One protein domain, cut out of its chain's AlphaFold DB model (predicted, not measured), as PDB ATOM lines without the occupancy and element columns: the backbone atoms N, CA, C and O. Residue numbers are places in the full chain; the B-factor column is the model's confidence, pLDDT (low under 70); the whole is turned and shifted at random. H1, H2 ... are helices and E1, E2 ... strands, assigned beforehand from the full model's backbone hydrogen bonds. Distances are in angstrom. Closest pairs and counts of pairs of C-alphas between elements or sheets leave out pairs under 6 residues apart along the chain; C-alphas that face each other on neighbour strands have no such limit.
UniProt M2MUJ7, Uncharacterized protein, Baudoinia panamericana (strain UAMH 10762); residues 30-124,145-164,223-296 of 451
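AT A GLANCE: This is residues 30 to 124, 145 to 164 and 223 to 296 of the 451 residues of an uncharacterized protein of Baudoinia panamericana (strain UAMH 10762) (UniProt M2MUJ7). Two five-stranded sheets stand partly face to face as a sandwich with their strands crossed, and each has one helix packed on its outward face: H1 on the sheet E2 E1 E5 E4 E3, H2 on the sheet E7 E6 E10 E9 E8. The hairpin E3 and E4 extends the first sheet beyond the part that faces the second, and the short helix H3 sits by one end of E2. The printed part has 189 residues, with three named helices and ten named strands in the order E1 E2 H1 E3 E4 E5 E6 E7 H2 E8 E9 H3 E10; both sheets are all antiparallel, and the class is mixed, helices and strands. The whole is compact, with a radius of gyration of the C-alphas of 17.0 A and spans of 48 by 47 by 30 A.

IN THESE COORDINATES: Find C-alpha 30 at (130.861, 233.282, 189.895); from there E1, residues 30 to 41, runs 35.0 A to C-alpha 41 at (132.545, 198.687, 194.986). E2, residues 44 to 55, comes back over 29.9 A and bends by 62 degrees at residue 47. Next come H1, residues 58 to 70, 18.4 A long, then the short strands E3, residues 80 to 85, and E4, residues 92 to 97. E5, residues 103 to 115, is the longest strand by residues and measures 33.5 A. After the first cut look for E6, residues 152 to 159, 22.6 A long, and after the second for E7, residues 226 to 232. H2, residues 235 to 249, is the longest helix at 20.7 A. E8, residues 256 to 262, E9, residues 267 to 272, and H3, residues 280 to 286, follow. E10, residues 289 to 295, ends at C-alpha 295, (142.399, 225.154, 194.075).

HOW THE PARTS SIT: Begin with the strongly twisted sheet E2 E1 E5 E4 E3, whose edge strands are E2 and E3. In the hairpin E1 and E2, N 33 and O 55 are 2.8 A apart, within hydrogen-bond range. Beside it E1 and E5 are antiparallel at 159 degrees, with N 34 and O 110 at 2.9 A. E3, E4 and E5 form a meander, each strand the antiparallel neighbour of the one before; look at N 82 and O 95, 2.9 A, and at N 107 and O 94, 2.8 A. H1 is on this sheet, two layers with the helix on one face, at a height of 6.7 A; it lies over E5 and runs along the strands, at 23 degrees to E5 on the local plane. The closest C-alphas of H1 and E5 are those of Val 65 and Ala 107, 5.6 A. The second sheet, E7 E6 E10 E9 E8, is strongly twisted too. Its pairs include N 156 and O 230 of E6 and E7, 2.9 A, N 155 and O 292 of E6 and E10, 2.8 A, N 268 and O 291 of E9 and E10, 2.8 A, and N 259 and O 269 of the hairpin E8 and E9, 2.8 A. H2 is on one face of it, again two layers; the closest C-alphas of H2 and E10, Ala 242 and Val 289, are 6.4 A apart. The two sheets make a sandwich, two sheets face to face, with their strands at 55 degrees; C-alphas Met 114 of E5 and Val 231 of E7, the closest of that pair, are 5.3 A apart. H3 only grazes both sheets. In H1 and H2 every O i to N i+4 pair is within hydrogen-bond range, in H3 2 of 3.

THE WHOLE: The two C-alphas farthest apart, those of Val 78 and Gly 124, are 51.0 A apart. Residues 125 to 144 and 165 to 222 are not printed; the C-alphas stand 16.1 A apart across the first cut, 124 to 145, and 12.3 A across the second, 164 to 223. Of the links that are printed whole, none is long. The mean pLDDT of the printed part is 76.0, and 54 residues are under 70, among them residues 70 to 79 and 275 to 287.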
ATOM      1  N   THR A  30     129.811 233.904 190.696       87.94
ATOM      2  CA  THR A  30     130.861 233.282 189.895       87.94
ATOM      3  C   THR A  30     130.450 231.856 189.567       87.94
ATOM      4  O   THR A  30     130.286 231.031 190.467       87.94
ATOM      5  N   THR A  31     130.305 231.549 188.280       91.19
ATOM      6  CA  THR A  31     130.060 230.179 187.822       91.19
ATOM      7  C   THR A  31     131.325 229.349 187.985       91.19
ATOM      8  O   THR A  31     132.375 229.679 187.431       91.19
ATOM      9  N   MET A  32     131.214 228.248 188.720       91.12
ATOM     10  CA  MET A  32     132.303 227.312 188.968       91.12
ATOM     11  C   MET A  32     131.954 225.937 188.402       91.12
ATOM     12  O   MET A  32     130.801 225.515 188.391       91.12
ATOM     13  N   PHE A  33     132.974 225.207 187.973       92.00
ATOM     14  CA  PHE A  33     132.881 223.828 187.516       92.00
ATOM     15  C   PHE A  33     133.795 222.976 188.389       92.00
ATOM     16  O   PHE A  33     135.020 223.107 188.338       92.00
ATOM     17  N   VAL A  34     133.197 222.140 189.230       91.50
ATOM     18  CA  VAL A  34     133.910 221.282 190.181       91.50
ATOM     19  C   VAL A  34     134.127 219.919 189.543       91.50
ATOM     20  O   VAL A  34     133.155 219.280 189.142       91.50
ATOM     21  N   THR A  35     135.373 219.459 189.472       88.81
ATOM     22  CA  THR A  35     135.701 218.099 189.033       88.81
ATOM     23  C   THR A  35     135.903 217.184 190.233       88.81
ATOM     24  O   THR A  35     136.567 217.539 191.210       88.81
ATOM     25  N   TYR A  36     135.336 215.987 190.166       87.75
ATOM     26  CA  TYR A  36     135.486 214.971 191.204       87.75
ATOM     27  C   TYR A  36     135.481 213.567 190.612       87.75
ATOM     28  O   TYR A  36     135.043 213.340 189.481       87.75
ATOM     29  N   THR A  37     135.972 212.618 191.403       85.19
ATOM     30  CA  THR A  37     135.956 211.195 191.087       85.19
ATOM     31  C   THR A  37     135.298 210.392 192.196       85.19
ATOM     32  O   THR A  37     135.333 210.756 193.377       85.19
ATOM     33  N   ALA A  38     134.702 209.275 191.802       79.69
ATOM     34  CA  ALA A  38     134.158 208.284 192.705       79.69
ATOM     35  C   ALA A  38     134.522 206.880 192.224       79.69
ATOM     36  O   ALA A  38     134.379 206.565 191.044       79.69
ATOM     37  N   GLU A  39     134.972 206.033 193.142       77.25
ATOM     38  CA  GLU A  39     135.131 204.600 192.930       77.25
ATOM     39  C   GLU A  39     134.099 203.858 193.776       77.25
ATOM     40  O   GLU A  39     133.986 204.060 194.986       77.25
ATOM     41  N   LEU A  40     133.343 203.002 193.112       72.75
ATOM     42  CA  LEU A  40     132.222 202.225 193.606       72.75
ATOM     43  C   LEU A  40     132.709 200.787 193.770       72.75
ATOM     44  O   LEU A  40     133.427 200.259 192.916       72.75
ATOM     45  N   ARG A  41     132.322 200.130 194.863       64.31
ATOM     46  CA  ARG A  41     132.545 198.687 194.986       64.31
ATOM     47  C   ARG A  41     131.267 197.961 194.615       64.31
ATOM     48  O   ARG A  41     130.172 198.446 194.860       64.31
ATOM     49  N   SER A  42     131.396 196.745 194.100       57.69
ATOM     50  CA  SER A  42     130.230 195.934 193.754       57.69
ATOM     51  C   SER A  42     129.250 195.732 194.926       57.69
ATOM     52  O   SER A  42     128.057 195.556 194.721       57.69
ATOM     53  N   ASP A  43     129.749 195.786 196.164       56.25
ATOM     54  CA  ASP A  43     128.996 195.616 197.409       56.25
ATOM     55  C   ASP A  43     128.606 196.930 198.123       56.25
ATOM     56  O   ASP A  43     127.884 196.872 199.126       56.25
ATOM     57  N   ARG A  44     129.071 198.102 197.658       50.97
ATOM     58  CA  ARG A  44     128.862 199.404 198.322       50.97
ATOM     59  C   ARG A  44     128.690 200.546 197.329       50.97
ATOM     60  O   ARG A  44     129.455 200.637 196.374       50.97
ATOM     61  N   ASP A  45     127.789 201.470 197.658       53.59
ATOM     62  CA  ASP A  45     127.473 202.631 196.827       53.59
ATOM     63  C   ASP A  45     128.732 203.412 196.451       53.59
ATOM     64  O   ASP A  45     128.927 203.641 195.274       53.59
ATOM     65  N   VAL A  46     129.644 203.724 197.385       61.34
ATOM     66  CA  VAL A  46     130.929 204.392 197.087       61.34
ATOM     67  C   VAL A  46     131.996 203.952 198.070       61.34
ATOM     68  O   VAL A  46     131.808 204.017 199.282       61.34
ATOM     69  N   TYR A  47     133.138 203.520 197.555       61.12
ATOM     70  CA  TYR A  47     134.308 203.178 198.356       61.12
ATOM     71  C   TYR A  47     135.285 204.347 198.486       61.12
ATOM     72  O   TYR A  47     135.829 204.572 199.564       61.12
ATOM     73  N   MET A  48     135.477 205.124 197.421       71.62
ATOM     74  CA  MET A  48     136.319 206.316 197.442       71.62
ATOM     75  C   MET A  48     135.623 207.466 196.728       71.62
ATOM     76  O   MET A  48     135.140 207.298 195.619       71.62
ATOM     77  N   PHE A  49     135.608 208.641 197.351       77.12
ATOM     78  CA  PHE A  49     135.168 209.895 196.742       77.12
ATOM     79  C   PHE A  49     136.270 210.933 196.928       77.12
ATOM     80  O   PHE A  49     136.807 211.053 198.036       77.12
ATOM     81  N   GLY A  50     136.611 211.659 195.866       78.19
ATOM     82  CA  GLY A  50     137.652 212.679 195.890       78.19
ATOM     83  C   GLY A  50     137.285 213.881 195.032       78.19
ATOM     84  O   GLY A  50     136.954 213.735 193.858       78.19
ATOM     85  N   ILE A  51     137.376 215.074 195.617       84.12
ATOM     86  CA  ILE A  51     137.252 216.334 194.884       84.12
ATOM     87  C   ILE A  51     138.642 216.712 194.364       84.12
ATOM     88  O   ILE A  51     139.610 216.718 195.127       84.12
ATOM     89  N   ASP A  52     138.751 216.980 193.065       83.06
ATOM     90  CA  ASP A  52     140.033 217.206 192.392       83.06
ATOM     91  C   ASP A  52     140.347 218.701 192.262       83.06
ATOM     92  O   ASP A  52     141.236 219.210 192.951       83.06
ATOM     93  N   ARG A  53     139.636 219.419 191.382       83.25
ATOM     94  CA  ARG A  53     139.915 220.827 191.058       83.25
ATOM     95  C   ARG A  53     138.637 221.607 190.748       83.25
ATOM     96  O   ARG A  53     137.562 221.042 190.553       83.25
ATOM     97  N   CYS A  54     138.763 222.931 190.732       86.19
ATOM     98  CA  CYS A  54     137.703 223.847 190.322       86.19
ATOM     99  C   CYS A  54     138.148 224.687 189.122       86.19
ATOM    100  O   CYS A  54     139.286 225.160 189.060       86.19
ATOM    101  N   TYR A  55     137.220 224.909 188.198       87.00
ATOM    102  CA  TYR A  55     137.425 225.651 186.958       87.00
ATOM    103  C   TYR A  55     136.348 226.718 186.787       87.00
ATOM    104  O   TYR A  55     135.267 226.612 187.355       87.00
ATOM    105  N   THR A  56     136.623 227.729 185.969       87.50
ATOM    106  CA  THR A  56     135.652 228.774 185.605       87.50
ATOM    107  C   THR A  56     134.974 228.517 184.257       87.50
ATOM    108  O   THR A  56     134.043 229.225 183.891       87.50
ATOM    109  N   THR A  57     135.408 227.493 183.507       86.81
ATOM    110  CA  THR A  57     134.829 227.126 182.207       86.81
ATOM    111  C   THR A  57     134.564 225.622 182.102       86.81
ATOM    112  O   THR A  57     135.376 224.801 182.538       86.81
ATOM    113  N   ALA A  58     133.443 225.258 181.468       86.56
ATOM    114  CA  ALA A  58     133.038 223.864 181.259       86.56
ATOM    115  C   ALA A  58     134.052 223.088 180.406       86.56
ATOM    116  O   ALA A  58     134.406 221.961 180.733       86.56
ATOM    117  N   VAL A  59     134.580 223.716 179.348       86.06
ATOM    118  CA  VAL A  59     135.554 223.101 178.428       86.06
ATOM    119  C   VAL A  59     136.757 222.537 179.185       86.06
ATOM    120  O   VAL A  59     137.174 221.408 178.937       86.06
ATOM    121  N   ARG A  60     137.293 223.295 180.147       81.19
ATOM    122  CA  ARG A  60     138.458 222.875 180.937       81.19
ATOM    123  C   ARG A  60     138.118 221.812 181.962       81.19
ATOM    124  O   ARG A  60     138.862 220.845 182.109       81.19
ATOM    125  N   ALA A  61     136.981 221.965 182.634       86.44
ATOM    126  CA  ALA A  61     136.495 220.940 183.542       86.44
ATOM    127  C   ALA A  61     136.332 219.600 182.806       86.44
ATOM    128  O   ALA A  61     136.803 218.575 183.292       86.44
ATOM    129  N   ASN A  62     135.785 219.617 181.589       85.81
ATOM    130  CA  ASN A  62     135.624 218.425 180.759       85.81
ATOM    131  C   ASN A  62     136.973 217.832 180.332       85.81
ATOM    132  O   ASN A  62     137.171 216.627 180.465       85.81
ATOM    133  N   GLN A  63     137.938 218.653 179.908       81.06
ATOM    134  CA  GLN A  63     139.302 218.179 179.621       81.06
ATOM    135  C   GLN A  63     139.934 217.494 180.839       81.06
ATOM    136  O   GLN A  63     140.564 216.443 180.721       81.06
ATOM    137  N   ARG A  64     139.734 218.046 182.040       81.94
ATOM    138  CA  ARG A  64     140.220 217.413 183.267       81.94
ATOM    139  C   ARG A  64     139.499 216.102 183.564       81.94
ATOM    140  O   ARG A  64     140.164 215.142 183.939       81.94
ATOM    141  N   VAL A  65     138.179 216.035 183.380       80.81
ATOM    142  CA  VAL A  65     137.402 214.793 183.539       80.81
ATOM    143  C   VAL A  65     137.910 213.707 182.594       80.81
ATOM    144  O   VAL A  65     138.020 212.556 183.006       80.81
ATOM    145  N   GLU A  66     138.283 214.056 181.363       77.75
ATOM    146  CA  GLU A  66     138.878 213.110 180.419       77.75
ATOM    147  C   GLU A  66     140.191 212.523 180.950       77.75
ATOM    148  O   GLU A  66     140.344 211.302 180.983       77.75
ATOM    149  N   VAL A  67     141.094 213.373 181.449       77.94
ATOM    150  CA  VAL A  67     142.348 212.932 182.080       77.94
ATOM    151  C   VAL A  67     142.067 212.043 183.293       77.94
ATOM    152  O   VAL A  67     142.627 210.953 183.398       77.94
ATOM    153  N   LEU A  68     141.170 212.464 184.189       77.75
ATOM    154  CA  LEU A  68     140.800 211.696 185.383       77.75
ATOM    155  C   LEU A  68     140.215 210.324 185.025       77.75
ATOM    156  O   LEU A  68     140.531 209.335 185.682       77.75
ATOM    157  N   ALA A  69     139.409 210.249 183.964       73.69
ATOM    158  CA  ALA A  69     138.853 208.998 183.470       73.69
ATOM    159  C   ALA A  69     139.926 208.060 182.901       73.69
ATOM    160  O   ALA A  69     139.813 206.847 183.068       73.69
ATOM    161  N   HIS A  70     140.962 208.592 182.251       68.75
ATOM    162  CA  HIS A  70     142.089 207.795 181.756       68.75
ATOM    163  C   HIS A  70     143.027 207.323 182.868       68.75
ATOM    164  O   HIS A  70     143.605 206.245 182.760       68.75
ATOM    165  N   CYS A  71     143.155 208.089 183.951       63.38
ATOM    166  CA  CYS A  71     143.991 207.744 185.099       63.38
ATOM    167  C   CYS A  71     143.371 206.685 186.032       63.38
ATOM    168  O   CYS A  71     143.873 206.504 187.140       63.38
ATOM    169  N   ASN A  72     142.305 205.988 185.615       59.62
ATOM    170  CA  ASN A  72     141.700 204.909 186.394       59.62
ATOM    171  C   ASN A  72     142.757 203.826 186.706       59.62
ATOM    172  O   ASN A  72     143.226 203.145 185.791       59.62
ATOM    173  N   PRO A  73     143.131 203.633 187.983       50.75
ATOM    174  CA  PRO A  73     144.280 202.811 188.359       50.75
ATOM    175  C   PRO A  73     144.038 201.299 188.221       50.75
ATOM    176  O   PRO A  73     144.966 200.519 188.408       50.75
ATOM    177  N   ASN A  74     142.810 200.866 187.909       53.84
ATOM    178  CA  ASN A  74     142.393 199.460 187.938       53.84
ATOM    179  C   ASN A  74     141.585 199.062 186.688       53.84
ATOM    180  O   ASN A  74     140.464 198.572 186.802       53.84
ATOM    181  N   PHE A  75     142.113 199.283 185.484       52.34
ATOM    182  CA  PHE A  75     141.435 198.887 184.241       52.34
ATOM    183  C   PHE A  75     141.166 197.371 184.206       52.34
ATOM    184  O   PHE A  75     142.096 196.562 184.251       52.34
ATOM    185  N   ARG A  76     139.892 196.970 184.111       59.00
ATOM    186  CA  ARG A  76     139.510 195.582 183.813       59.00
ATOM    187  C   ARG A  76     139.182 195.481 182.328       59.00
ATOM    188  O   ARG A  76     138.414 196.285 181.818       59.00
ATOM    189  N   SER A  77     139.699 194.457 181.651       56.38
ATOM    190  CA  SER A  77     139.551 194.252 180.196       56.38
ATOM    191  C   SER A  77     138.108 194.191 179.678       56.38
ATOM    192  O   SER A  77     137.881 194.375 178.491       56.38
ATOM    193  N   VAL A  78     137.145 193.926 180.558       64.50
ATOM    194  CA  VAL A  78     135.707 193.827 180.256       64.50
ATOM    195  C   VAL A  78     134.924 195.106 180.576       64.50
ATOM    196  O   VAL A  78     133.704 195.122 180.434       64.50
ATOM    197  N   GLU A  79     135.586 196.156 181.068       69.19
ATOM    198  CA  GLU A  79     134.950 197.444 181.350       69.19
ATOM    199  C   GLU A  79     134.964 198.337 180.109       69.19
ATOM    200  O   GLU A  79     135.981 198.495 179.437       69.19
ATOM    201  N   THR A  80     133.821 198.952 179.834       72.81
ATOM    202  CA  THR A  80     133.655 199.971 178.809       72.81
ATOM    203  C   THR A  80     133.593 201.345 179.460       72.81
ATOM    204  O   THR A  80     132.983 201.546 180.515       72.81
ATOM    205  N   ARG A  81     134.243 202.311 178.810       82.56
ATOM    206  CA  ARG A  81     134.127 203.722 179.158       82.56
ATOM    207  C   ARG A  81     132.962 204.324 178.388       82.56
ATOM    208  O   ARG A  81     132.904 204.203 177.168       82.56
ATOM    209  N   LEU A  82     132.078 205.006 179.100       82.38
ATOM    210  CA  LEU A  82     131.000 205.798 178.526       82.38
ATOM    211  C   LEU A  82     131.200 207.259 178.924       82.38
ATOM    212  O   LEU A  82     131.427 207.555 180.096       82.38
ATOM    213  N   ASN A  83     131.123 208.156 177.946       85.56
ATOM    214  CA  ASN A  83     131.144 209.596 178.171       85.56
ATOM    215  C   ASN A  83     129.768 210.154 177.822       85.56
ATOM    216  O   ASN A  83     129.264 209.908 176.728       85.56
ATOM    217  N   ILE A  84     129.190 210.908 178.744       86.44
ATOM    218  CA  ILE A  84     127.922 211.608 178.575       86.44
ATOM    219  C   ILE A  84     128.206 213.085 178.814       86.44
ATOM    220  O   ILE A  84     128.876 213.436 179.786       86.44
ATOM    221  N   ILE A  85     127.730 213.940 177.918       89.44
ATOM    222  CA  ILE A  85     127.765 215.389 178.099       89.44
ATOM    223  C   ILE A  85     126.328 215.831 178.315       89.44
ATOM    224  O   ILE A  85     125.462 215.535 177.496       89.44
ATOM    225  N   ASP A  86     126.100 216.507 179.428       87.44
ATOM    226  CA  ASP A  86     124.818 217.121 179.742       87.44
ATOM    227  C   ASP A  86     124.570 218.300 178.787       87.44
ATOM    228  O   ASP A  86     125.422 219.187 178.656       87.44
ATOM    229  N   SER A  87     123.422 218.295 178.104       86.50
ATOM    230  CA  SER A  87     123.029 219.336 177.150       86.50
ATOM    231  C   SER A  87     122.869 220.702 177.805       86.50
ATOM    232  O   SER A  87     123.154 221.718 177.172       86.50
ATOM    233  N   ASP A  88     122.460 220.729 179.071       87.56
ATOM    234  CA  ASP A  88     122.009 221.949 179.736       87.56
ATOM    235  C   ASP A  88     123.178 222.654 180.423       87.56
ATOM    236  O   ASP A  88     123.318 223.880 180.392       87.56
ATOM    237  N   THR A  89     124.069 221.872 181.035       87.38
ATOM    238  CA  THR A  89     125.244 222.408 181.731       87.38
ATOM    239  C   THR A  89     126.522 222.366 180.897       87.38
ATOM    240  O   THR A  89     127.502 223.025 181.261       87.38
ATOM    241  N   GLY A  90     126.543 221.588 179.811       88.19
ATOM    242  CA  GLY A  90     127.743 221.301 179.025       88.19
ATOM    243  C   GLY A  90     128.799 220.499 179.793       88.19
ATOM    244  O   GLY A  90     129.939 220.411 179.337       88.19
ATOM    245  N   CYS A  91     128.474 219.959 180.972       90.56
ATOM    246  CA  CYS A  91     129.411 219.219 181.814       90.56
ATOM    247  C   CYS A  91     129.502 217.752 181.391       90.56
ATOM    248  O   CYS A  91     128.501 217.110 181.078       90.56
ATOM    249  N   MET A  92     130.715 217.207 181.422       87.00
ATOM    250  CA  MET A  92     130.969 215.812 181.089       87.00
ATOM    251  C   MET A  92     130.944 214.918 182.329       87.00
ATOM    252  O   MET A  92     131.571 215.213 183.352       87.00
ATOM    253  N   THR A  93     130.304 213.767 182.171       89.19
ATOM    254  CA  THR A  93     130.383 212.612 183.060       89.19
ATOM    255  C   THR A  93     131.027 211.462 182.298       89.19
ATOM    256  O   THR A  93     130.593 211.097 181.208       89.19
ATOM    257  N   SER A  94     132.078 210.884 182.864       84.88
ATOM    258  CA  SER A  94     132.766 209.720 182.326       84.88
ATOM    259  C   SER A  94     132.665 208.563 183.306       84.88
ATOM    260  O   SER A  94     133.142 208.650 184.436       84.88
ATOM    261  N   THR A  95     132.049 207.472 182.872       84.94
ATOM    262  CA  THR A  95     131.818 206.289 183.699       84.94
ATOM    263  C   THR A  95     132.559 205.088 183.141       84.94
ATOM    264  O   THR A  95     132.600 204.883 181.929       84.94
ATOM    265  N   TRP A  96     133.083 204.262 184.034       78.88
ATOM    266  CA  TRP A  96     133.686 202.972 183.743       78.88
ATOM    267  C   TRP A  96     132.877 201.873 184.424       78.88
ATOM    268  O   TRP A  96     132.673 201.901 185.640       78.88
ATOM    269  N   GLY A  97     132.430 200.896 183.647       74.94
ATOM    270  CA  GLY A  97     131.650 199.757 184.128       74.94
ATOM    271  C   GLY A  97     131.459 198.735 183.017       74.94
ATOM    272  O   GLY A  97     131.983 198.910 181.922       74.94
ATOM    273  N   ARG A  98     130.722 197.653 183.271       71.75
ATOM    274  CA  ARG A  98     130.310 196.758 182.175       71.75
ATOM    275  C   ARG A  98     128.991 197.252 181.594       71.75
ATOM    276  O   ARG A  98     128.139 197.740 182.336       71.75
ATOM    277  N   TYR A  99     128.805 197.079 180.290       59.28
ATOM    278  CA  TYR A  99     127.543 197.405 179.631       59.28
ATOM    279  C   TYR A  99     126.376 196.658 180.304       59.28
ATOM    280  O   TYR A  99     126.446 195.444 180.491       59.28
ATOM    281  N   GLY A 100     125.335 197.385 180.725       58.84
ATOM    282  CA  GLY A 100     124.184 196.814 181.443       58.84
ATOM    283  C   GLY A 100     124.478 196.295 182.860       58.84
ATOM    284  O   GLY A 100     123.692 195.521 183.398       58.84
ATOM    285  N   SER A 101     125.604 196.679 183.467       64.44
ATOM    286  CA  SER A 101     126.007 196.248 184.810       64.44
ATOM    287  C   SER A 101     126.388 197.431 185.702       64.44
ATOM    288  O   SER A 101     126.193 198.593 185.356       64.44
ATOM    289  N   GLN A 102     126.937 197.123 186.876       68.50
ATOM    290  CA  GLN A 102     127.309 198.100 187.885       68.50
ATOM    291  C   GLN A 102     128.481 198.973 187.419       68.50
ATOM    292  O   GLN A 102     129.506 198.478 186.935       68.50
ATOM    293  N   ILE A 103     128.321 200.282 187.594       75.25
ATOM    294  CA  ILE A 103     129.385 201.265 187.405       75.25
ATOM    295  C   ILE A 103     130.424 201.037 188.510       75.25
ATOM    296  O   ILE A 103     130.060 200.817 189.664       75.25
ATOM    297  N   ARG A 104     131.714 201.073 188.170       77.56
ATOM    298  CA  ARG A 104     132.816 200.956 189.138       77.56
ATOM    299  C   ARG A 104     133.507 202.284 189.380       77.56
ATOM    300  O   ARG A 104     133.947 202.543 190.488       77.56
ATOM    301  N   PHE A 105     133.648 203.117 188.361       81.12
ATOM    302  CA  PHE A 105     134.341 204.388 188.513       81.12
ATOM    303  C   PHE A 105     133.626 205.482 187.740       81.12
ATOM    304  O   PHE A 105     133.125 205.252 186.640       81.12
ATOM    305  N   ILE A 106     133.595 206.672 188.322       84.44
ATOM    306  CA  ILE A 106     132.981 207.863 187.757       84.44
ATOM    307  C   ILE A 106     133.973 209.011 187.903       84.44
ATOM    308  O   ILE A 106     134.516 209.239 188.981       84.44
ATOM    309  N   ALA A 107     134.187 209.752 186.823       87.12
ATOM    310  CA  ALA A 107     134.770 211.084 186.842       87.12
ATOM    311  C   ALA A 107     133.731 212.055 186.284       87.12
ATOM    312  O   ALA A 107     133.152 211.793 185.233       87.12
ATOM    313  N   GLN A 108     133.476 213.164 186.969       89.94
ATOM    314  CA  GLN A 108     132.406 214.081 186.586       89.94
ATOM    315  C   GLN A 108     132.798 215.532 186.851       89.94
ATOM    316  O   GLN A 108     133.491 215.837 187.825       89.94
ATOM    317  N   ALA A 109     132.335 216.422 185.974       91.44
ATOM    318  CA  ALA A 109     132.296 217.856 186.207       91.44
ATOM    319  C   ALA A 109     130.878 218.258 186.619       91.44
ATOM    320  O   ALA A 109     129.902 217.779 186.048       91.44
ATOM    321  N   LYS A 110     130.758 219.162 187.591       92.25
ATOM    322  CA  LYS A 110     129.472 219.728 188.002       92.25
ATOM    323  C   LYS A 110     129.531 221.247 188.027       92.25
ATOM    324  O   LYS A 110     130.403 221.821 188.680       92.25
ATOM    325  N   LYS A 111     128.580 221.882 187.341       93.44
ATOM    326  CA  LYS A 111     128.365 223.331 187.374       93.44
ATOM    327  C   LYS A 111     127.730 223.732 188.708       93.44
ATOM    328  O   LYS A 111     126.741 223.137 189.130       93.44
ATOM    329  N   VAL A 112     128.304 224.729 189.372       92.75
ATOM    330  CA  VAL A 112     127.821 225.281 190.642       92.75
ATOM    331  C   VAL A 112     128.055 226.787 190.655       92.75
ATOM    332  O   VAL A 112     129.170 227.243 190.411       92.75
ATOM    333  N   ASP A 113     127.033 227.560 191.007       91.94
ATOM    334  CA  ASP A 113     127.169 229.008 191.156       91.94
ATOM    335  C   ASP A 113     127.645 229.355 192.573       91.94
ATOM    336  O   ASP A 113     126.994 229.031 193.571       91.94
ATOM    337  N   MET A 114     128.790 230.027 192.666       90.81
ATOM    338  CA  MET A 114     129.335 230.549 193.915       90.81
ATOM    339  C   MET A 114     128.895 232.001 194.112       90.81
ATOM    340  O   MET A 114     129.007 232.824 193.207       90.81
ATOM    341  N   ALA A 115     128.448 232.342 195.321       85.81
ATOM    342  CA  ALA A 115     128.210 233.733 195.692       85.81
ATOM    343  C   ALA A 115     129.535 234.452 195.999       85.81
ATOM    344  O   ALA A 115     130.314 234.004 196.847       85.81
ATOM    345  N   GLY A 116     129.747 235.603 195.364       82.12
ATOM    346  CA  GLY A 116     130.977 236.382 195.425       82.12
ATOM    347  C   GLY A 116     132.026 235.915 194.416       82.12
ATOM    348  O   GLY A 116     131.756 235.111 193.522       82.12
ATOM    349  N   HIS A 117     133.245 236.422 194.589       81.88
ATOM    350  CA  HIS A 117     134.379 236.173 193.699       81.88
ATOM    351  C   HIS A 117     135.420 235.254 194.330       81.88
ATOM    352  O   HIS A 117     135.505 235.126 195.556       81.88
ATOM    353  N   VAL A 118     136.236 234.630 193.481       81.50
ATOM    354  CA  VAL A 118     137.446 233.926 193.921       81.50
ATOM    355  C   VAL A 118     138.432 234.967 194.443       81.50
ATOM    356  O   VAL A 118     138.736 235.941 193.753       81.50
ATOM    357  N   LEU A 119     138.924 234.767 195.665       77.69
ATOM    358  CA  LEU A 119     139.949 235.629 196.243       77.69
ATOM    359  C   LEU A 119     141.212 235.506 195.396       77.69
ATOM    360  O   LEU A 119     141.772 234.423 195.289       77.69
ATOM    361  N   THR A 120     141.661 236.598 194.791       73.12
ATOM    362  CA  THR A 120     142.930 236.635 194.051       73.12
ATOM    363  C   THR A 120     143.976 237.349 194.896       73.12
ATOM    364  O   THR A 120     143.632 238.227 195.686       73.12
ATOM    365  N   ASN A 121     145.266 237.060 194.701       63.12
ATOM    366  CA  ASN A 121     146.349 237.745 195.430       63.12
ATOM    367  C   ASN A 121     146.301 239.286 195.322       63.12
ATOM    368  O   ASN A 121     146.836 239.980 196.179       63.12
ATOM    369  N   LYS A 122     145.622 239.841 194.305       52.28
ATOM    370  CA  LYS A 122     145.405 241.291 194.150       52.28
ATOM    371  C   LYS A 122     144.346 241.872 195.099       52.28
ATOM    372  O   LYS A 122     144.295 243.082 195.265       52.28
ATOM    373  N   SER A 123     143.495 241.036 195.695       47.41
ATOM    374  CA  SER A 123     142.290 241.445 196.436       47.41
ATOM    375  C   SER A 123     142.294 241.073 197.925       47.41
ATOM    376  O   SER A 123     141.328 241.373 198.622       47.41
ATOM    377  N   GLY A 124     143.377 240.500 198.464       41.34
ATOM    378  CA  GLY A 124     143.446 240.241 199.903       41.34
ATOM    379  C   GLY A 124     144.673 239.461 200.351       41.34
ATOM    380  O   GLY A 124     144.652 238.237 200.327       41.34
ATOM    381  N   THR A 145     148.883 226.808 208.036       49.78
ATOM    382  CA  THR A 145     148.613 227.945 208.938       49.78
ATOM    383  C   THR A 145     147.454 228.836 208.490       49.78
ATOM    384  O   THR A 145     146.751 229.383 209.339       49.78
ATOM    385  N   GLN A 146     147.196 228.948 207.184       61.59
ATOM    386  CA  GLN A 146     146.089 229.733 206.634       61.59
ATOM    387  C   GLN A 146     144.976 228.813 206.129       61.59
ATOM    388  O   GLN A 146     145.179 227.961 205.262       61.59
ATOM    389  N   LEU A 147     143.773 228.987 206.687       68.81
ATOM    390  CA  LEU A 147     142.580 228.258 206.255       68.81
ATOM    391  C   LEU A 147     142.133 228.742 204.872       68.81
ATOM    392  O   LEU A 147     142.028 227.939 203.943       68.81
ATOM    393  N   ASP A 148     141.938 230.048 204.725       77.69
ATOM    394  CA  ASP A 148     141.511 230.683 203.482       77.69
ATOM    395  C   ASP A 148     142.732 231.168 202.696       77.69
ATOM    396  O   ASP A 148     143.516 231.974 203.191       77.69
ATOM    397  N   LEU A 149     142.906 230.640 201.482       73.31
ATOM    398  CA  LEU A 149     144.016 230.967 200.585       73.31
ATOM    399  C   LEU A 149     143.486 231.641 199.321       73.31
ATOM    400  O   LEU A 149     142.411 231.292 198.830       73.31
ATOM    401  N   ALA A 150     144.284 232.543 198.753       75.12
ATOM    402  CA  ALA A 150     144.031 233.055 197.413       75.12
ATOM    403  C   ALA A 150     144.023 231.914 196.382       75.12
ATOM    404  O   ALA A 150     144.691 230.888 196.542       75.12
ATOM    405  N   ASP A 151     143.231 232.092 195.330       77.44
ATOM    406  CA  ASP A 151     142.965 231.136 194.257       77.44
ATOM    407  C   ASP A 151     142.398 229.790 194.748       77.44
ATOM    408  O   ASP A 151     142.433 228.795 194.027       77.44
ATOM    409  N   HIS A 152     141.875 229.732 195.976       82.50
ATOM    410  CA  HIS A 152     141.206 228.558 196.524       82.50
ATOM    411  C   HIS A 152     139.763 228.879 196.898       82.50
ATOM    412  O   HIS A 152     139.408 230.000 197.255       82.50
ATOM    413  N   VAL A 153     138.929 227.850 196.825       87.69
ATOM    414  CA  VAL A 153     137.532 227.874 197.251       87.69
ATOM    415  C   VAL A 153     137.248 226.664 198.128       87.69
ATOM    416  O   VAL A 153     137.993 225.685 198.139       87.69
ATOM    417  N   TRP A 154     136.149 226.720 198.861       89.62
ATOM    418  CA  TRP A 154     135.677 225.647 199.718       89.62
ATOM    419  C   TRP A 154     134.463 224.982 199.106       89.62
ATOM    420  O   TRP A 154     133.437 225.627 198.887       89.62
ATOM    421  N   VAL A 155     134.569 223.683 198.863       90.06
ATOM    422  CA  VAL A 155     133.502 222.873 198.283       90.06
ATOM    423  C   VAL A 155     132.841 222.055 199.383       90.06
ATOM    424  O   VAL A 155     133.517 221.374 200.156       90.06
ATOM    425  N   VAL A 156     131.511 222.114 199.444       91.19
ATOM    426  CA  VAL A 156     130.687 221.284 200.326       91.19
ATOM    427  C   VAL A 156     130.053 220.173 199.496       91.19
ATOM    428  O   VAL A 156     129.287 220.440 198.568       91.19
ATOM    429  N   ALA A 157     130.353 218.926 199.845       89.75
ATOM    430  CA  ALA A 157     129.795 217.730 199.224       89.75
ATOM    431  C   ALA A 157     129.001 216.915 200.246       89.75
ATOM    432  O   ALA A 157     129.370 216.824 201.418       89.75
ATOM    433  N   ILE A 158     127.899 216.320 199.808       87.50
ATOM    434  CA  ILE A 158     126.967 215.594 200.668       87.50
ATOM    435  C   ILE A 158     126.834 214.172 200.160       87.50
ATOM    436  O   ILE A 158     126.469 213.962 199.004       87.50
ATOM    437  N   HIS A 159     127.047 213.220 201.060       80.94
ATOM    438  CA  HIS A 159     126.694 211.833 200.843       80.94
ATOM    439  C   HIS A 159     125.208 211.632 201.143       80.94
ATOM    440  O   HIS A 159     124.796 211.614 202.303       80.94
ATOM    441  N   LYS A 160     124.399 211.534 200.095       69.62
ATOM    442  CA  LYS A 160     123.019 211.057 200.132       69.62
ATOM    443  C   LYS A 160     123.019 209.641 199.552       69.62
ATOM    444  O   LYS A 160     122.880 209.529 198.340       69.62
ATOM    445  N   PRO A 161     123.183 208.574 200.352       56.59
ATOM    446  CA  PRO A 161     123.052 207.226 199.811       56.59
ATOM    447  C   PRO A 161     121.684 207.121 199.137       56.59
ATOM    448  O   PRO A 161     120.702 207.664 199.664       56.59
ATOM    449  N   ALA A 162     121.631 206.485 197.965       50.50
ATOM    450  CA  ALA A 162     120.374 206.267 197.268       50.50
ATOM    451  C   ALA A 162     119.391 205.659 198.275       50.50
ATOM    452  O   ALA A 162     119.741 204.721 199.000       50.50
ATOM    453  N   ALA A 163     118.191 206.240 198.395       40.78
ATOM    454  CA  ALA A 163     117.165 205.665 199.252       40.78
ATOM    455  C   ALA A 163     117.036 204.201 198.839       40.78
ATOM    456  O   ALA A 163     116.745 203.946 197.673       40.78
ATOM    457  N   LEU A 164     117.351 203.278 199.760       38.34
ATOM    458  CA  LEU A 164     117.305 201.832 199.553       38.34
ATOM    459  C   LEU A 164     116.006 201.495 198.821       38.34
ATOM    460  O   LEU A 164     114.953 201.369 199.448       38.34
ATOM    461  N   ASP A 223     123.453 208.664 190.019       55.53
ATOM    462  CA  ASP A 223     123.324 208.861 191.458       55.53
ATOM    463  C   ASP A 223     124.141 207.789 192.191       55.53
ATOM    464  O   ASP A 223     123.648 206.749 192.618       55.53
ATOM    465  N   PHE A 224     125.446 208.027 192.316       66.31
ATOM    466  CA  PHE A 224     126.338 207.211 193.140       66.31
ATOM    467  C   PHE A 224     126.315 207.651 194.610       66.31
ATOM    468  O   PHE A 224     127.145 207.245 195.406       66.31
ATOM    469  N   GLY A 225     125.381 208.514 194.995       70.62
ATOM    470  CA  GLY A 225     125.151 208.888 196.382       70.62
ATOM    471  C   GLY A 225     126.030 210.012 196.929       70.62
ATOM    472  O   GLY A 225     125.814 210.430 198.063       70.62
ATOM    473  N   TRP A 226     126.960 210.593 196.159       80.06
ATOM    474  CA  TRP A 226     127.528 211.911 196.486       80.06
ATOM    475  C   TRP A 226     127.018 212.989 195.545       80.06
ATOM    476  O   TRP A 226     126.910 212.801 194.341       80.06
ATOM    477  N   SER A 227     126.793 214.171 196.108       85.06
ATOM    478  CA  SER A 227     126.448 215.369 195.352       85.06
ATOM    479  C   SER A 227     127.236 216.566 195.867       85.06
ATOM    480  O   SER A 227     127.360 216.763 197.078       85.06
ATOM    481  N   ILE A 228     127.752 217.396 194.958       90.31
ATOM    482  CA  ILE A 228     128.229 218.734 195.331       90.31
ATOM    483  C   ILE A 228     127.008 219.593 195.659       90.31
ATOM    484  O   ILE A 228     126.073 219.657 194.855       90.31
ATOM    485  N   ASP A 229     127.020 220.212 196.836       91.81
ATOM    486  CA  ASP A 229     125.959 221.091 197.330       91.81
ATOM    487  C   ASP A 229     126.243 222.553 197.019       91.81
ATOM    488  O   ASP A 229     125.378 223.253 196.505       91.81
ATOM    489  N   SER A 230     127.439 223.033 197.365       92.31
ATOM    490  CA  SER A 230     127.769 224.453 197.246       92.31
ATOM    491  C   SER A 230     129.273 224.713 197.261       92.31
ATOM    492  O   SER A 230     130.063 223.896 197.740       92.31
ATOM    493  N   VAL A 231     129.655 225.884 196.747       93.12
ATOM    494  CA  VAL A 231     131.028 226.403 196.733       93.12
ATOM    495  C   VAL A 231     131.048 227.759 197.439       93.12
ATOM    496  O   VAL A 231     130.110 228.544 197.299       93.12
ATOM    497  N   HIS A 232     132.095 228.026 198.222       90.94
ATOM    498  CA  HIS A 232     132.234 229.236 199.038       90.94
ATOM    499  C   HIS A 232     133.654 229.791 198.956       90.94
ATOM    500  O   HIS A 232     134.620 229.034 198.981       90.94
ATOM    501  N   SER A 233     133.796 231.113 198.954       87.00
ATOM    502  CA  SER A 233     135.109 231.772 198.981       87.00
ATOM    503  C   SER A 233     135.798 231.743 200.350       87.00
ATOM    504  O   SER A 233     136.993 231.999 200.431       87.00
ATOM    505  N   ALA A 234     135.062 231.428 201.423       85.31
ATOM    506  CA  ALA A 234     135.569 231.438 202.793       85.31
ATOM    507  C   ALA A 234     135.138 230.196 203.584       85.31
ATOM    508  O   ALA A 234     133.999 229.722 203.473       85.31
ATOM    509  N   SER A 235     136.041 229.726 204.438       84.50
ATOM    510  CA  SER A 235     135.909 228.521 205.256       84.50
ATOM    511  C   SER A 235     134.718 228.574 206.215       84.50
ATOM    512  O   SER A 235     133.947 227.616 206.300       84.50
ATOM    513  N   ASP A 236     134.498 229.707 206.884       86.31
ATOM    514  CA  ASP A 236     133.398 229.882 207.839       86.31
ATOM    515  C   ASP A 236     132.023 229.743 207.179       86.31
ATOM    516  O   ASP A 236     131.122 229.102 207.733       86.31
ATOM    517  N   LYS A 237     131.869 230.276 205.959       89.44
ATOM    518  CA  LYS A 237     130.628 230.159 205.179       89.44
ATOM    519  C   LYS A 237     130.371 228.709 204.774       89.44
ATOM    520  O   LYS A 237     129.255 228.216 204.959       89.44
ATOM    521  N   ALA A 238     131.408 228.004 204.319       89.88
ATOM    522  CA  ALA A 238     131.316 226.585 203.982       89.88
ATOM    523  C   ALA A 238     130.953 225.726 205.203       89.88
ATOM    524  O   ALA A 238     130.060 224.883 205.129       89.88
ATOM    525  N   ILE A 239     131.582 225.973 206.358       88.56
ATOM    526  CA  ILE A 239     131.292 225.257 207.608       88.56
ATOM    527  C   ILE A 239     129.866 225.550 208.089       88.56
ATOM    528  O   ILE A 239     129.159 224.628 208.506       88.56
ATOM    529  N   ALA A 240     129.420 226.806 208.025       89.88
ATOM    530  CA  ALA A 240     128.056 227.181 208.380       89.88
ATOM    531  C   ALA A 240     127.029 226.493 207.468       89.88
ATOM    532  O   ALA A 240     126.043 225.940 207.962       89.88
ATOM    533  N   ARG A 241     127.282 226.450 206.152       92.25
ATOM    534  CA  ARG A 241     126.434 225.732 205.193       92.25
ATOM    535  C   ARG A 241     126.422 224.231 205.463       92.25
ATOM    536  O   ARG A 241     125.342 223.659 205.536       92.25
ATOM    537  N   ALA A 242     127.573 223.611 205.702       90.31
ATOM    538  CA  ALA A 242     127.662 222.186 206.009       90.31
ATOM    539  C   ALA A 242     126.891 221.807 207.288       90.31
ATOM    540  O   ALA A 242     126.167 220.814 207.303       90.31
ATOM    541  N   LYS A 243     126.974 222.624 208.348       89.81
ATOM    542  CA  LYS A 243     126.169 222.439 209.572       89.81
ATOM    543  C   LYS A 243     124.672 222.614 209.313       89.81
ATOM    544  O   LYS A 243     123.867 221.869 209.864       89.81
ATOM    545  N   ARG A 244     124.288 223.586 208.480       90.88
ATOM    546  CA  ARG A 244     122.887 223.788 208.087       90.88
ATOM    547  C   ARG A 244     122.353 222.570 207.334       90.88
ATOM    548  O   ARG A 244     121.346 222.008 207.739       90.88
ATOM    549  N   VAL A 245     123.091 222.110 206.329       88.88
ATOM    550  CA  VAL A 245     122.797 220.889 205.570       88.88
ATOM    551  C   VAL A 245     122.678 219.676 206.489       88.88
ATOM    552  O   VAL A 245     121.785 218.853 206.302       88.88
ATOM    553  N   TRP A 246     123.549 219.556 207.496       87.44
ATOM    554  CA  TRP A 246     123.448 218.486 208.483       87.44
ATOM    555  C   TRP A 246     122.108 218.518 209.218       87.44
ATOM    556  O   TRP A 246     121.427 217.501 209.320       87.44
ATOM    557  N   ASN A 247     121.704 219.693 209.691       87.06
ATOM    558  CA  ASN A 247     120.429 219.865 210.381       87.06
ATOM    559  C   ASN A 247     119.221 219.668 209.456       87.06
ATOM    560  O   ASN A 247     118.169 219.258 209.931       87.06
ATOM    561  N   GLU A 248     119.354 219.945 208.160       86.00
ATOM    562  CA  GLU A 248     118.299 219.726 207.166       86.00
ATOM    563  C   GLU A 248     118.158 218.236 206.809       86.00
ATOM    564  O   GLU A 248     117.049 217.710 206.783       86.00
ATOM    565  N   ARG A 249     119.273 217.536 206.552       78.81
ATOM    566  CA  ARG A 249     119.269 216.182 205.964       78.81
ATOM    567  C   ARG A 249     119.507 215.052 206.961       78.81
ATOM    568  O   ARG A 249     119.090 213.925 206.718       78.81
ATOM    569  N   PHE A 250     120.165 215.335 208.083       77.44
ATOM    570  CA  PHE A 250     120.618 214.324 209.044       77.44
ATOM    571  C   PHE A 250     120.184 214.621 210.482       77.44
ATOM    572  O   PHE A 250     120.728 214.029 211.411       77.44
ATOM    573  N   LYS A 251     119.165 215.470 210.695       77.44
ATOM    574  CA  LYS A 251     118.631 215.806 212.032       77.44
ATOM    575  C   LYS A 251     118.358 214.576 212.902       77.44
ATOM    576  O   LYS A 251     118.653 214.578 214.092       77.44
ATOM    577  N   ILE A 252     117.832 213.517 212.283       76.81
ATOM    578  CA  ILE A 252     117.481 212.240 212.929       76.81
ATOM    579  C   ILE A 252     118.724 211.532 213.498       76.81
ATOM    580  O   ILE A 252     118.627 210.803 214.478       76.81
ATOM    581  N   LYS A 253     119.912 211.777 212.931       73.25
ATOM    582  CA  LYS A 253     121.196 211.230 213.400       73.25
ATOM    583  C   LYS A 253     121.815 212.046 214.546       73.25
ATOM    584  O   LYS A 253     122.917 211.738 214.991       73.25
ATOM    585  N   GLY A 254     121.122 213.075 215.035       79.62
ATOM    586  CA  GLY A 254     121.554 213.895 216.163       79.62
ATOM    587  C   GLY A 254     122.588 214.960 215.792       79.62
ATOM    588  O   GLY A 254     122.687 215.408 214.648       79.62
ATOM    589  N   ARG A 255     123.348 215.421 216.792       83.88
ATOM    590  CA  ARG A 255     124.377 216.461 216.607       83.88
ATOM    591  C   ARG A 255     125.536 215.928 215.761       83.88
ATOM    592  O   ARG A 255     125.914 214.770 215.900       83.88
ATOM    593  N   CYS A 256     126.147 216.785 214.945       84.44
ATOM    594  CA  CYS A 256     127.388 216.464 214.237       84.44
ATOM    595  C   CYS A 256     128.636 216.847 215.038       84.44
ATOM    596  O   CYS A 256     128.644 217.848 215.760       84.44
ATOM    597  N   ARG A 257     129.734 216.126 214.806       82.81
ATOM    598  CA  ARG A 257     131.098 216.513 215.178       82.81
ATOM    599  C   ARG A 257     131.926 216.737 213.913       82.81
ATOM    600  O   ARG A 257     131.800 216.002 212.936       82.81
ATOM    601  N   LYS A 258     132.778 217.766 213.942       82.31
ATOM    602  CA  LYS A 258     133.756 218.050 212.884       82.31
ATOM    603  C   LYS A 258     134.985 217.165 213.086       82.31
ATOM    604  O   LYS A 258     135.645 217.261 214.118       82.31
ATOM    605  N   PHE A 259     135.290 216.344 212.091       75.75
ATOM    606  CA  PHE A 259     136.507 215.546 211.997       75.75
ATOM    607  C   PHE A 259     137.445 216.197 210.982       75.75
ATOM    608  O   PHE A 259     137.008 216.639 209.919       75.75
ATOM    609  N   ARG A 260     138.729 216.299 211.327       71.69
ATOM    610  CA  ARG A 260     139.779 216.801 210.435       71.69
ATOM    611  C   ARG A 260     140.544 215.593 209.911       71.69
ATOM    612  O   ARG A 260     141.192 214.920 210.702       71.69
ATOM    613  N   GLU A 261     140.420 215.307 208.619       63.06
ATOM    614  CA  GLU A 261     140.957 214.071 208.023       63.06
ATOM    615  C   GLU A 261     142.404 214.243 207.547       63.06
ATOM    616  O   GLU A 261     143.230 213.366 207.765       63.06
ATOM    617  N   HIS A 262     142.746 215.400 206.970       59.44
ATOM    618  CA  HIS A 262     144.110 215.695 206.519       59.44
ATOM    619  C   HIS A 262     144.519 217.129 206.866       59.44
ATOM    620  O   HIS A 262     143.844 218.088 206.484       59.44
ATOM    621  N   TYR A 263     145.640 217.274 207.586       48.03
ATOM    622  CA  TYR A 263     146.112 218.560 208.111       48.03
ATOM    623  C   TYR A 263     146.505 219.546 206.998       48.03
ATOM    624  O   TYR A 263     146.020 220.677 207.032       48.03
ATOM    625  N   GLY A 264     147.268 219.093 205.993       46.44
ATOM    626  CA  GLY A 264     147.786 219.931 204.896       46.44
ATOM    627  C   GLY A 264     146.823 220.189 203.727       46.44
ATOM    628  O   GLY A 264     147.010 221.140 202.976       46.44
ATOM    629  N   PHE A 265     145.756 219.395 203.585       54.16
ATOM    630  CA  PHE A 265     144.766 219.555 202.501       54.16
ATOM    631  C   PHE A 265     143.469 220.240 202.947       54.16
ATOM    632  O   PHE A 265     142.547 220.376 202.151       54.16
ATOM    633  N   ALA A 266     143.387 220.660 204.216       67.56
ATOM    634  CA  ALA A 266     142.217 221.318 204.794       67.56
ATOM    635  C   ALA A 266     140.893 220.583 204.474       67.56
ATOM    636  O   ALA A 266     139.917 221.173 204.016       67.56
ATOM    637  N   ARG A 267     140.883 219.265 204.714       75.56
ATOM    638  CA  ARG A 267     139.710 218.398 204.531       75.56
ATOM    639  C   ARG A 267     139.000 218.162 205.854       75.56
ATOM    640  O   ARG A 267     139.613 217.705 206.829       75.56
ATOM    641  N   TYR A 268     137.704 218.450 205.876       80.25
ATOM    642  CA  TYR A 268     136.841 218.213 207.022       80.25
ATOM    643  C   TYR A 268     135.651 217.344 206.650       80.25
ATOM    644  O   TYR A 268     135.057 217.506 205.588       80.25
ATOM    645  N   SER A 269     135.239 216.517 207.601       83.25
ATOM    646  CA  SER A 269     134.018 215.728 207.511       83.25
ATOM    647  C   SER A 269     133.143 216.009 208.722       83.25
ATOM    648  O   SER A 269     133.616 216.010 209.861       83.25
ATOM    649  N   LEU A 270     131.855 216.249 208.497       83.69
ATOM    650  CA  LEU A 270     130.849 216.214 209.552       83.69
ATOM    651  C   LEU A 270     130.286 214.795 209.626       83.69
ATOM    652  O   LEU A 270     129.741 214.289 208.644       83.69
ATOM    653  N   LYS A 271     130.438 214.174 210.797       80.50
ATOM    654  CA  LYS A 271     129.898 212.847 211.136       80.50
ATOM    655  C   LYS A 271     129.061 212.959 212.421       80.50
ATOM    656  O   LYS A 271     129.186 213.974 213.116       80.50
ATOM    657  N   PRO A 272     128.215 211.972 212.771       76.88
ATOM    658  CA  PRO A 272     127.460 212.007 214.024       76.88
ATOM    659  C   PRO A 272     128.396 212.163 215.232       76.88
ATOM    660  O   PRO A 272     129.504 211.632 215.242       76.88
ATOM    661  N   ALA A 273     127.984 212.931 216.241       79.38
ATOM    662  CA  ALA A 273     128.801 213.195 217.426       79.38
ATOM    663  C   ALA A 273     128.894 211.981 218.361       79.38
ATOM    664  O   ALA A 273     129.916 211.791 219.018       79.38
ATOM    665  N   LEU A 274     127.832 211.176 218.403       71.56
ATOM    666  CA  LEU A 274     127.768 209.918 219.134       71.56
ATOM    667  C   LEU A 274     127.965 208.795 218.117       71.56
ATOM    668  O   LEU A 274     127.052 208.476 217.361       71.56
ATOM    669  N   ILE A 275     129.182 208.258 218.058       63.75
ATOM    670  CA  ILE A 275     129.503 207.080 217.250       63.75
ATOM    671  C   ILE A 275     129.620 205.908 218.222       63.75
ATOM    672  O   ILE A 275     130.580 205.826 218.986       63.75
ATOM    673  N   THR A 276     128.631 205.022 218.221       56.50
ATOM    674  CA  THR A 276     128.688 203.719 218.890       56.50
ATOM    675  C   THR A 276     129.554 202.769 218.055       56.50
ATOM    676  O   THR A 276     129.497 202.793 216.829       56.50
ATOM    677  N   GLY A 277     130.416 201.968 218.696       49.50
ATOM    678  CA  GLY A 277     131.491 201.216 218.020       49.50
ATOM    679  C   GLY A 277     131.031 200.253 216.915       49.50
ATOM    680  O   GLY A 277     131.754 200.056 215.946       49.50
ATOM    681  N   THR A 278     129.813 199.717 217.016       51.62
ATOM    682  CA  THR A 278     129.165 198.898 215.977       51.62
ATOM    683  C   THR A 278     128.713 199.702 214.757       51.62
ATOM    684  O   THR A 278     128.709 199.168 213.655       51.62
ATOM    685  N   ASP A 279     128.402 200.988 214.916       50.34
ATOM    686  CA  ASP A 279     127.894 201.840 213.835       50.34
ATOM    687  C   ASP A 279     129.013 202.591 213.094       50.34
ATOM    688  O   ASP A 279     128.787 203.174 212.035       50.34
ATOM    689  N   ALA A 280     130.243 202.600 213.623       48.59
ATOM    690  CA  ALA A 280     131.370 203.326 213.031       48.59
ATOM    691  C   ALA A 280     131.657 202.896 211.578       48.59
ATOM    692  O   ALA A 280     131.930 203.743 210.725       48.59
ATOM    693  N   GLN A 281     131.537 201.597 211.290       48.69
ATOM    694  CA  GLN A 281     131.776 201.023 209.962       48.69
ATOM    695  C   GLN A 281     130.627 201.317 208.979       48.69
ATOM    696  O   GLN A 281     130.860 201.532 207.787       48.69
ATOM    697  N   ASP A 282     129.397 201.421 209.489       49.38
ATOM    698  CA  ASP A 282     128.221 201.820 208.714       49.38
ATOM    699  C   ASP A 282     128.213 203.337 208.456       49.38
ATOM    700  O   ASP A 282     127.808 203.787 207.388       49.38
ATOM    701  N   PHE A 283     128.738 204.169 209.360       51.28
ATOM    702  CA  PHE A 283     128.810 205.624 209.164       51.28
ATOM    703  C   PHE A 283     129.892 206.075 208.185       51.28
ATOM    704  O   PHE A 283     129.736 207.114 207.532       51.28
ATOM    705  N   GLU A 284     130.965 205.297 208.023       48.78
ATOM    706  CA  GLU A 284     131.909 205.524 206.926       48.78
ATOM    707  C   GLU A 284     131.235 205.428 205.551       48.78
ATOM    708  O   GLU A 284     131.697 206.056 204.602       48.78
ATOM    709  N   THR A 285     130.105 204.719 205.477       50.69
ATOM    710  CA  THR A 285     129.404 204.393 204.235       50.69
ATOM    711  C   THR A 285     127.998 204.989 204.113       50.69
ATOM    712  O   THR A 285     127.370 204.771 203.085       50.69
ATOM    713  N   THR A 286     127.476 205.748 205.095       56.44
ATOM    714  CA  THR A 286     126.044 206.145 205.087       56.44
ATOM    715  C   THR A 286     125.748 207.640 205.217       56.44
ATOM    716  O   THR A 286     124.965 208.139 204.418       56.44
ATOM    717  N   CYS A 287     126.361 208.413 206.119       62.69
ATOM    718  CA  CYS A 287     125.990 209.831 206.294       62.69
ATOM    719  C   CYS A 287     127.209 210.723 206.521       62.69
ATOM    720  O   CYS A 287     127.753 210.768 207.626       62.69
ATOM    721  N   GLN A 288     127.618 211.465 205.493       76.31
ATOM    722  CA  GLN A 288     128.766 212.364 205.575       76.31
ATOM    723  C   GLN A 288     128.510 213.663 204.819       76.31
ATOM    724  O   GLN A 288     128.008 213.662 203.697       76.31
ATOM    725  N   VAL A 289     128.904 214.778 205.430       84.38
ATOM    726  CA  VAL A 289     129.093 216.048 204.720       84.38
ATOM    727  C   VAL A 289     130.584 216.334 204.708       84.38
ATOM    728  O   VAL A 289     131.189 216.461 205.774       84.38
ATOM    729  N   ARG A 290     131.174 216.421 203.519       86.62
ATOM    730  CA  ARG A 290     132.583 216.761 203.322       86.62
ATOM    731  C   ARG A 290     132.732 218.225 202.962       86.62
ATOM    732  O   ARG A 290     131.903 218.796 202.258       86.62
ATOM    733  N   ILE A 291     133.795 218.818 203.477       88.00
ATOM    734  CA  ILE A 291     134.183 220.201 203.251       88.00
ATOM    735  C   ILE A 291     135.654 220.161 202.868       88.00
ATOM    736  O   ILE A 291     136.499 219.815 203.696       88.00
ATOM    737  N   GLU A 292     135.962 220.494 201.622       86.38
ATOM    738  CA  GLU A 292     137.330 220.443 201.112       86.38
ATOM    739  C   GLU A 292     137.722 221.784 200.505       86.38
ATOM    740  O   GLU A 292     136.942 222.405 199.778       86.38
ATOM    741  N   ARG A 293     138.944 222.229 200.804       84.69
ATOM    742  CA  ARG A 293     139.557 223.359 200.114       84.69
ATOM    743  C   ARG A 293     140.122 222.879 198.784       84.69
ATOM    744  O   ARG A 293     140.934 221.959 198.748       84.69
ATOM    745  N   VAL A 294     139.727 223.535 197.704       82.62
ATOM    746  CA  VAL A 294     140.078 223.160 196.337       82.62
ATOM    747  C   VAL A 294     140.681 224.359 195.629       82.62
ATOM    748  O   VAL A 294     140.190 225.481 195.745       82.62
ATOM    749  N   ARG A 295     141.763 224.122 194.889       81.56
ATOM    750  CA  ARG A 295     142.399 225.154 194.075       81.56
ATOM    751  C   ARG A 295     141.554 225.441 192.835       81.56
ATOM    752  O   ARG A 295     141.170 224.517 192.112       81.56
ATOM    753  N   VAL A 296     141.317 226.719 192.576       81.25
ATOM    754  CA  VAL A 296     140.802 227.222 191.304       81.25
ATOM    755  C   VAL A 296     141.979 227.347 190.352       81.25
ATOM    756  O   VAL A 296     142.982 227.975 190.684       81.25
TER     757      VAL A 296